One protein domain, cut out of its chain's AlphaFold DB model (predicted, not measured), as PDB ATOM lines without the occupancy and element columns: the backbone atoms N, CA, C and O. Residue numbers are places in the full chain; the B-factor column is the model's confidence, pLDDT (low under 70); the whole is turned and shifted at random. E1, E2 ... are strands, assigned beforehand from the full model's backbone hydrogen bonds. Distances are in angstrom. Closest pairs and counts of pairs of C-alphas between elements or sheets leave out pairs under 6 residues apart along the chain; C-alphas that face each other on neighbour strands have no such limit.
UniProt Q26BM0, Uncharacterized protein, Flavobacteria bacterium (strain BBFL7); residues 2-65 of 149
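Overview. This is residues 2 to 65 of the 149 residues of an uncharacterized protein of Flavobacteria bacterium (strain BBFL7) (UniProt Q26BM0). There is little regular structure: a strongly twisted meander sheet, each strand the antiparallel neighbour of the one before, forms one side, and the long stretch 37 to 65, with no named element, leaves from the end of its edge strand E4, loops out and then turns back, its last residues running past E4. The 64 printed residues hold no named helix and four strands, in order E1 E2 E3 E4 along the chain and across the sheet; the class is all strand, with 21 residues in named elements. It is compact, radius of gyration of the C-alphas 11.2 A, spans 30 by 27 by 18 A.

Along the chain. Find C-alpha 2 at (7.635, -38.119, -53.326), where E1, residues 2 to 4, begins. E2, 13 to 19, measures 18.3 A; E3, 22 to 28, 18.9 A. E4, 33 to 36, ends at (3.779, -33.031, -42.126).

Arrangement. Hairpin E1 and E2 has N 3 and O 18 within hydrogen-bond range, 2.9 A. In hairpin E2 and E3, see N 17 and O 24, 2.8 A; in hairpin E3 and E4, N 34 and O 27, 2.8 A. Edge strands E1 and E4 are apart.

Size, cuts and confidence. The farthest C-alphas, Lys 6 and Thr 53, are 31.1 A apart. The printed part has no cut and no long link; pLDDT is under 70 at 10, 30 to 32 and 51 to 65.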
ATOM      1  N   MET A   2       8.622 -37.774 -54.358       82.88
ATOM      2  CA  MET A   2       7.635 -38.119 -53.326       82.88
ATOM      3  C   MET A   2       6.845 -39.358 -53.746       82.88
ATOM      4  O   MET A   2       6.394 -39.432 -54.887       82.88
ATOM      5  N   VAL A   3       6.667 -40.310 -52.831       88.19
ATOM      6  CA  VAL A   3       5.868 -41.522 -53.051       88.19
ATOM      7  C   VAL A   3       4.877 -41.675 -51.905       88.19
ATOM      8  O   VAL A   3       5.284 -41.800 -50.754       88.19
ATOM      9  N   LEU A   4       3.582 -41.677 -52.211       88.94
ATOM     10  CA  LEU A   4       2.537 -41.934 -51.222       88.94
ATOM     11  C   LEU A   4       2.409 -43.439 -50.971       88.94
ATOM     12  O   LEU A   4       2.553 -44.248 -51.888       88.94
ATOM     13  N   ASN A   5       2.095 -43.823 -49.737       90.56
ATOM     14  CA  ASN A   5       1.887 -45.226 -49.375       90.56
ATOM     15  C   ASN A   5       0.613 -45.850 -49.954       90.56
ATOM     16  O   ASN A   5       0.424 -47.063 -49.869       90.56
ATOM     17  N   LYS A   6      -0.267 -45.014 -50.496       85.06
ATOM     18  CA  LYS A   6      -1.508 -45.385 -51.164       85.06
ATOM     19  C   LYS A   6      -1.874 -44.311 -52.197       85.06
ATOM     20  O   LYS A   6      -1.448 -43.164 -52.042       85.06
ATOM     21  N   PRO A   7      -2.644 -44.658 -53.240       81.94
ATOM     22  CA  PRO A   7      -3.224 -43.669 -54.143       81.94
ATOM     23  C   PRO A   7      -4.226 -42.769 -53.405       81.94
ATOM     24  O   PRO A   7      -4.843 -43.207 -52.435       81.94
ATOM     25  N   LEU A   8      -4.393 -41.532 -53.886       79.81
ATOM     26  CA  LEU A   8      -5.397 -40.600 -53.368       79.81
ATOM     27  C   LEU A   8      -6.768 -40.857 -54.000       79.81
ATOM     28  O   LEU A   8      -6.886 -41.104 -55.199       79.81
ATOM     29  N   SER A   9      -7.798 -40.766 -53.171       76.38
ATOM     30  CA  SER A   9      -9.215 -40.804 -53.523       76.38
ATOM     31  C   SER A   9      -9.776 -39.381 -53.675       76.38
ATOM     32  O   SER A   9      -9.027 -38.425 -53.814       76.38
ATOM     33  N   SER A  10     -11.101 -39.205 -53.679       68.25
ATOM     34  CA  SER A  10     -11.754 -37.884 -53.577       68.25
ATOM     35  C   SER A  10     -12.297 -37.566 -52.187       68.25
ATOM     36  O   SER A  10     -13.012 -36.583 -52.021       68.25
ATOM     37  N   THR A  11     -12.023 -38.419 -51.203       76.25
ATOM     38  CA  THR A  11     -12.470 -38.238 -49.821       76.25
ATOM     39  C   THR A  11     -11.295 -37.858 -48.928       76.25
ATOM     40  O   THR A  11     -10.173 -38.267 -49.230       76.25
ATOM     41  N   PRO A  12     -11.532 -37.129 -47.821       82.06
ATOM     42  CA  PRO A  12     -10.482 -36.831 -46.867       82.06
ATOM     43  C   PRO A  12      -9.801 -38.099 -46.361       82.06
ATOM     44  O   PRO A  12     -10.462 -39.050 -45.938       82.06
ATOM     45  N   GLU A  13      -8.478 -38.114 -46.388       88.88
ATOM     46  CA  GLU A  13      -7.695 -39.254 -45.955       88.88
ATOM     47  C   GLU A  13      -6.309 -38.855 -45.466       88.88
ATOM     48  O   GLU A  13      -5.749 -37.835 -45.850       88.88
ATOM     49  N   SER A  14      -5.731 -39.706 -44.630       90.69
ATOM     50  CA  SER A  14      -4.366 -39.556 -44.144       90.69
ATOM     51  C   SER A  14      -3.555 -40.818 -44.403       90.69
ATOM     52  O   SER A  14      -4.101 -41.907 -44.630       90.69
ATOM     53  N   GLY A  15      -2.237 -40.666 -44.414       92.12
ATOM     54  CA  GLY A  15      -1.301 -41.753 -44.660       92.12
ATOM     55  C   GLY A  15       0.139 -41.307 -44.461       92.12
ATOM     56  O   GLY A  15       0.397 -40.323 -43.769       92.12
ATOM     57  N   TYR A  16       1.070 -42.034 -45.076       92.88
ATOM     58  CA  TYR A  16       2.479 -41.662 -45.065       92.88
ATOM     59  C   TYR A  16       3.024 -41.474 -46.479       92.88
ATOM     60  O   TYR A  16       2.607 -42.136 -47.431       92.88
ATOM     61  N   ALA A  17       3.964 -40.551 -46.608       91.06
ATOM     62  CA  ALA A  17       4.687 -40.258 -47.829       91.06
ATOM     63  C   ALA A  17       6.179 -40.485 -47.589       91.06
ATOM     64  O   ALA A  17       6.708 -40.123 -46.540       91.06
ATOM     65  N   ILE A  18       6.859 -41.075 -48.566       90.50
ATOM     66  CA  ILE A  18       8.316 -41.147 -48.595       90.50
ATOM     67  C   ILE A  18       8.814 -39.991 -49.453       90.50
ATOM     68  O   ILE A  18       8.523 -39.938 -50.650       90.50
ATOM     69  N   LEU A  19       9.569 -39.080 -48.849       87.31
ATOM     70  CA  LEU A  19      10.177 -37.935 -49.516       87.31
ATOM     71  C   LEU A  19      11.677 -37.957 -49.240       87.31
ATOM     72  O   LEU A  19      12.109 -37.966 -48.094       87.31
ATOM     73  N   ASN A  20      12.478 -38.035 -50.303       85.69
ATOM     74  CA  ASN A  20      13.945 -38.086 -50.221       85.69
ATOM     75  C   ASN A  20      14.495 -39.207 -49.308       85.69
ATOM     76  O   ASN A  20      15.596 -39.102 -48.781       85.69
ATOM     77  N   GLY A  21      13.749 -40.309 -49.169       86.50
ATOM     78  CA  GLY A  21      14.120 -41.460 -48.336       86.50
ATOM     79  C   GLY A  21      13.636 -41.382 -46.886       86.50
ATOM     80  O   GLY A  21      13.759 -42.367 -46.164       86.50
ATOM     81  N   GLU A  22      13.036 -40.264 -46.478       89.44
ATOM     82  CA  GLU A  22      12.444 -40.082 -45.153       89.44
ATOM     83  C   GLU A  22      10.924 -40.265 -45.190       89.44
ATOM     84  O   GLU A  22      10.288 -40.085 -46.230       89.44
ATOM     85  N   THR A  23      10.346 -40.670 -44.058       92.50
ATOM     86  CA  THR A  23       8.905 -40.925 -43.928       92.50
ATOM     87  C   THR A  23       8.225 -39.760 -43.230       92.50
ATOM     88  O   THR A  23       8.617 -39.379 -42.132       92.50
ATOM     89  N   TYR A  24       7.161 -39.267 -43.848       92.44
ATOM     90  CA  TYR A  24       6.356 -38.151 -43.371       92.44
ATOM     91  C   TYR A  24       4.880 -38.527 -43.358       92.44
ATOM     92  O   TYR A  24       4.463 -39.450 -44.058       92.44
ATOM     93  N   ASN A  25       4.078 -37.801 -42.590       91.88
ATOM     94  CA  ASN A  25       2.628 -37.947 -42.606       91.88
ATOM     95  C   ASN A  25       2.048 -37.097 -43.733       91.88
ATOM     96  O   ASN A  25       2.535 -35.999 -43.983       91.88
ATOM     97  N   PHE A  26       0.986 -37.555 -44.385       90.38
ATOM     98  CA  PHE A  26       0.183 -36.678 -45.231       90.38
ATOM     99  C   PHE A  26      -1.264 -36.636 -44.762       90.38
ATOM    100  O   PHE A  26      -1.802 -37.619 -44.249       90.38
ATOM    101  N   GLU A  27      -1.892 -35.492 -44.999       88.56
ATOM    102  CA  GLU A  27      -3.332 -35.298 -44.917       88.56
ATOM    103  C   GLU A  27      -3.811 -34.778 -46.266       88.56
ATOM    104  O   GLU A  27      -3.233 -33.858 -46.837       88.56
ATOM    105  N   TYR A  28      -4.861 -35.392 -46.778       82.94
ATOM    106  CA  TYR A  28      -5.545 -34.997 -47.988       82.94
ATOM    107  C   TYR A  28      -6.991 -34.693 -47.624       82.94
ATOM    108  O   TYR A  28      -7.635 -35.512 -46.978       82.94
ATOM    109  N   ASP A  29      -7.514 -33.532 -47.999       76.19
ATOM    110  CA  ASP A  29      -8.887 -33.118 -47.657       76.19
ATOM    111  C   ASP A  29      -9.905 -33.377 -48.788       76.19
ATOM    112  O   ASP A  29     -11.060 -32.965 -48.697       76.19
ATOM    113  N   GLY A  30      -9.493 -34.064 -49.859       66.12
ATOM    114  CA  GLY A  30     -10.281 -34.199 -51.092       66.12
ATOM    115  C   GLY A  30      -9.950 -33.150 -52.160       66.12
ATOM    116  O   GLY A  30     -10.372 -33.288 -53.308       66.12
ATOM    117  N   LEU A  31      -9.185 -32.114 -51.812       66.50
ATOM    118  CA  LEU A  31      -8.792 -31.012 -52.693       66.50
ATOM    119  C   LEU A  31      -7.283 -30.768 -52.669       66.50
ATOM    120  O   LEU A  31      -6.695 -30.561 -53.726       66.50
ATOM    121  N   SER A  32      -6.676 -30.828 -51.491       69.94
ATOM    122  CA  SER A  32      -5.308 -30.431 -51.190       69.94
ATOM    123  C   SER A  32      -4.623 -31.521 -50.382       69.94
ATOM    124  O   SER A  32      -5.193 -32.039 -49.423       69.94
ATOM    125  N   LEU A  33      -3.390 -31.854 -50.761       82.69
ATOM    126  CA  LEU A  33      -2.510 -32.698 -49.963       82.69
ATOM    127  C   LEU A  33      -1.533 -31.802 -49.207       82.69
ATOM    128  O   LEU A  33      -0.909 -30.924 -49.795       82.69
ATOM    129  N   VAL A  34      -1.383 -32.040 -47.913       85.75
ATOM    130  CA  VAL A  34      -0.332 -31.450 -47.091       85.75
ATOM    131  C   VAL A  34       0.535 -32.559 -46.523       85.75
ATOM    132  O   VAL A  34       0.034 -33.625 -46.166       85.75
ATOM    133  N   VAL A  35       1.837 -32.307 -46.433       88.81
ATOM    134  CA  VAL A  35       2.796 -33.227 -45.818       88.81
ATOM    135  C   VAL A  35       3.295 -32.603 -44.522       88.81
ATOM    136  O   VAL A  35       3.561 -31.399 -44.467       88.81
ATOM    137  N   LYS A  36       3.380 -33.417 -43.473       88.19
ATOM    138  CA  LYS A  36       3.779 -33.031 -42.126       88.19
ATOM    139  C   LYS A  36       4.878 -33.945 -41.603       88.19
ATOM    140  O   LYS A  36       4.898 -35.140 -41.907       88.19
ATOM    141  N   ASP A  37       5.757 -33.401 -40.778       88.44
ATOM    142  CA  ASP A  37       6.714 -34.193 -40.012       88.44
ATOM    143  C   ASP A  37       6.049 -34.988 -38.869       88.44
ATOM    144  O   ASP A  37       4.819 -35.074 -38.750       88.44
ATOM    145  N   SER A  38       6.876 -35.632 -38.043       86.19
ATOM    146  CA  SER A  38       6.422 -36.384 -36.870       86.19
ATOM    147  C   SER A  38       5.793 -35.508 -35.788       86.19
ATOM    148  O   SER A  38       4.999 -36.015 -34.998       86.19
ATOM    149  N   ASP A  39       6.126 -34.217 -35.763       86.00
ATOM    150  CA  ASP A  39       5.621 -33.235 -34.804       86.00
ATOM    151  C   ASP A  39       4.350 -32.527 -35.316       86.00
ATOM    152  O   ASP A  39       3.735 -31.733 -34.602       86.00
ATOM    153  N   GLY A  40       3.910 -32.847 -36.538       82.81
ATOM    154  CA  GLY A  40       2.718 -32.284 -37.168       82.81
ATOM    155  C   GLY A  40       2.963 -30.953 -37.884       82.81
ATOM    156  O   GLY A  40       1.999 -30.293 -38.282       82.81
ATOM    157  N   MET A  41       4.221 -30.557 -38.068       83.62
ATOM    158  CA  MET A  41       4.608 -29.325 -38.746       83.62
ATOM    159  C   MET A  41       4.647 -29.531 -40.259       83.62
ATOM    160  O   MET A  41       5.110 -30.561 -40.739       83.62
ATOM    161  N   LEU A  42       4.167 -28.543 -41.019       84.44
ATOM    162  CA  LEU A  42       4.147 -28.602 -42.480       84.44
ATOM    163  C   LEU A  42       5.568 -28.600 -43.054       84.44
ATOM    164  O   LEU A  42       6.417 -27.824 -42.611       84.44
ATOM    165  N   ILE A  43       5.795 -29.415 -44.084       82.88
ATOM    166  CA  ILE A  43       7.068 -29.470 -44.812       82.88
ATOM    167  C   ILE A  43       6.885 -29.175 -46.301       82.88
ATOM    168  O   ILE A  43       5.823 -29.412 -46.885       82.88
ATOM    169  N   ASN A  44       7.945 -28.670 -46.921       77.62
ATOM    170  CA  ASN A  44       8.017 -28.408 -48.348       77.62
ATOM    171  C   ASN A  44       8.385 -29.674 -49.147       77.62
ATOM    172  O   ASN A  44       8.703 -30.728 -48.590       77.62
ATOM    173  N   LYS A  45       8.386 -29.571 -50.482       75.94
ATOM    174  CA  LYS A  45       8.753 -30.677 -51.397       75.94
ATOM    175  C   LYS A  45      10.197 -31.191 -51.252       75.94
ATOM    176  O   LYS A  45      10.548 -32.200 -51.862       75.94
ATOM    177  N   GLU A  46      11.037 -30.497 -50.493       79.62
ATOM    178  CA  GLU A  46      12.422 -30.879 -50.215       79.62
ATOM    179  C   GLU A  46      12.577 -31.564 -48.846       79.62
ATOM    180  O   GLU A  46      13.643 -32.107 -48.568       79.62
ATOM    181  N   GLY A  47      11.515 -31.601 -48.031       76.19
ATOM    182  CA  GLY A  47      11.535 -32.124 -46.661       76.19
ATOM    183  C   GLY A  47      11.894 -31.073 -45.607       76.19
ATOM    184  O   GLY A  47      12.106 -31.410 -44.447       76.19
ATOM    185  N   SER A  48      11.967 -29.794 -45.984       82.69
ATOM    186  CA  SER A  48      12.263 -28.705 -45.047       82.69
ATOM    187  C   SER A  48      10.988 -28.154 -44.421       82.69
ATOM    188  O   SER A  48       9.959 -28.050 -45.086       82.69
ATOM    189  N   LEU A  49      11.067 -27.760 -43.150       81.25
ATOM    190  CA  LEU A  49       9.968 -27.110 -42.439       81.25
ATOM    191  C   LEU A  49       9.520 -25.836 -43.157       81.25
ATOM    192  O   LEU A  49      10.329 -24.960 -43.465       81.25
ATOM    193  N   LEU A  50       8.211 -25.715 -43.359       74.69
ATOM    194  CA  LEU A  50       7.602 -24.499 -43.868       74.69
ATOM    195  C   LEU A  50       7.493 -23.488 -42.734       74.69
ATOM    196  O   LEU A  50       6.768 -23.688 -41.757       74.69
ATOM    197  N   ASN A  51       8.210 -22.378 -42.874       62.12
ATOM    198  CA  ASN A  51       8.045 -21.265 -41.957       62.12
ATOM    199  C   ASN A  51       6.674 -20.610 -42.205       62.12
ATOM    200  O   ASN A  51       6.326 -20.326 -43.350       62.12
ATOM    201  N   PRO A  52       5.898 -20.283 -41.159       55.53
ATOM    202  CA  PRO A  52       4.577 -19.665 -41.314       55.53
ATOM    203  C   PRO A  52       4.607 -18.258 -41.948       55.53
ATOM    204  O   PRO A  52       3.555 -17.670 -42.182       55.53
ATOM    205  N   THR A  53       5.794 -17.699 -42.208       49.09
ATOM    206  CA  THR A  53       6.015 -16.365 -42.788       49.09
ATOM    207  C   THR A  53       6.440 -16.374 -44.258       49.09
ATOM    208  O   THR A  53       6.495 -15.305 -44.865       49.09
ATOM    209  N   THR A  54       6.752 -17.531 -44.843       46.22
ATOM    210  CA  THR A  54       7.054 -17.649 -46.277       46.22
ATOM    211  C   THR A  54       5.752 -17.788 -47.056       46.22
ATOM    212  O   THR A  54       4.921 -18.631 -46.724       46.22
ATOM    213  N   SER A  55       5.551 -16.936 -48.064       42.09
ATOM    214  CA  SER A  55       4.423 -17.029 -48.995       42.09
ATOM    215  C   SER A  55       4.309 -18.461 -49.518       42.09
ATOM    216  O   SER A  55       5.264 -18.996 -50.076       42.09
ATOM    217  N   PHE A  56       3.144 -19.071 -49.308       47.28
ATOM    218  CA  PHE A  56       2.857 -20.484 -49.575       47.28
ATOM    219  C   PHE A  56       2.942 -20.886 -51.062       47.28
ATOM    220  O   PHE A  56       2.761 -22.061 -51.370       47.28
ATOM    221  N   ASP A  57       3.223 -19.942 -51.963       47.59
ATOM    222  CA  ASP A  57       3.115 -20.125 -53.412       47.59
ATOM    223  C   ASP A  57       4.220 -21.002 -54.030       47.59
ATOM    224  O   ASP A  57       3.964 -21.625 -55.056       47.59
ATOM    225  N   ASP A  58       5.404 -21.136 -53.415       39.97
ATOM    226  CA  ASP A  58       6.552 -21.788 -54.084       39.97
ATOM    227  C   ASP A  58       7.080 -23.080 -53.429       39.97
ATOM    228  O   ASP A  58       7.835 -23.838 -54.055       39.97
ATOM    229  N   GLU A  59       6.691 -23.385 -52.188       38.53
ATOM    230  CA  GLU A  59       7.340 -24.458 -51.417       38.53
ATOM    231  C   GLU A  59       6.414 -25.588 -50.963       38.53
ATOM    232  O   GLU A  59       6.872 -26.710 -50.737       38.53
ATOM    233  N   VAL A  60       5.105 -25.377 -50.896       42.69
ATOM    234  CA  VAL A  60       4.200 -26.434 -50.441       42.69
ATOM    235  C   VAL A  60       3.714 -27.243 -51.639       42.69
ATOM    236  O   VAL A  60       3.257 -26.685 -52.631       42.69
ATOM    237  N   ALA A  61       3.741 -28.574 -51.541       41.53
ATOM    238  CA  ALA A  61       3.032 -29.450 -52.472       41.53
ATOM    239  C   ALA A  61       1.503 -29.372 -52.252       41.53
ATOM    240  O   ALA A  61       0.845 -30.401 -52.134       41.53
ATOM    241  N   ILE A  62       0.929 -28.165 -52.166       47.84
ATOM    242  CA  ILE A  62      -0.522 -27.984 -52.194       47.84
ATOM    243  C   ILE A  62      -0.910 -28.098 -53.655       47.84
ATOM    244  O   ILE A  62      -0.833 -27.142 -54.422       47.84
ATOM    245  N   VAL A  63      -1.339 -29.284 -54.055       55.78
ATOM    246  CA  VAL A  63      -2.020 -29.445 -55.335       55.78
ATOM    247  C   VAL A  63      -3.441 -28.892 -55.160       55.78
ATOM    248  O   VAL A  63      -4.391 -29.665 -55.095       55.78
ATOM    249  N   THR A  64      -3.619 -27.573 -55.003       66.44
ATOM    250  CA  THR A  64      -4.957 -26.952 -54.974       66.44
ATOM    251  C   THR A  64      -5.666 -27.246 -56.290       66.44
ATOM    252  O   THR A  64      -5.017 -27.297 -57.331       66.44
ATOM    253  N   PHE A  65      -6.981 -27.496 -56.274       67.06
ATOM    254  CA  PHE A  65      -7.748 -27.593 -57.521       67.06
ATOM    255  C   PHE A  65      -7.641 -26.262 -58.268       67.06
ATOM    256  O   PHE A  65      -8.154 -25.246 -57.792       67.06
TER     257      PHE A  65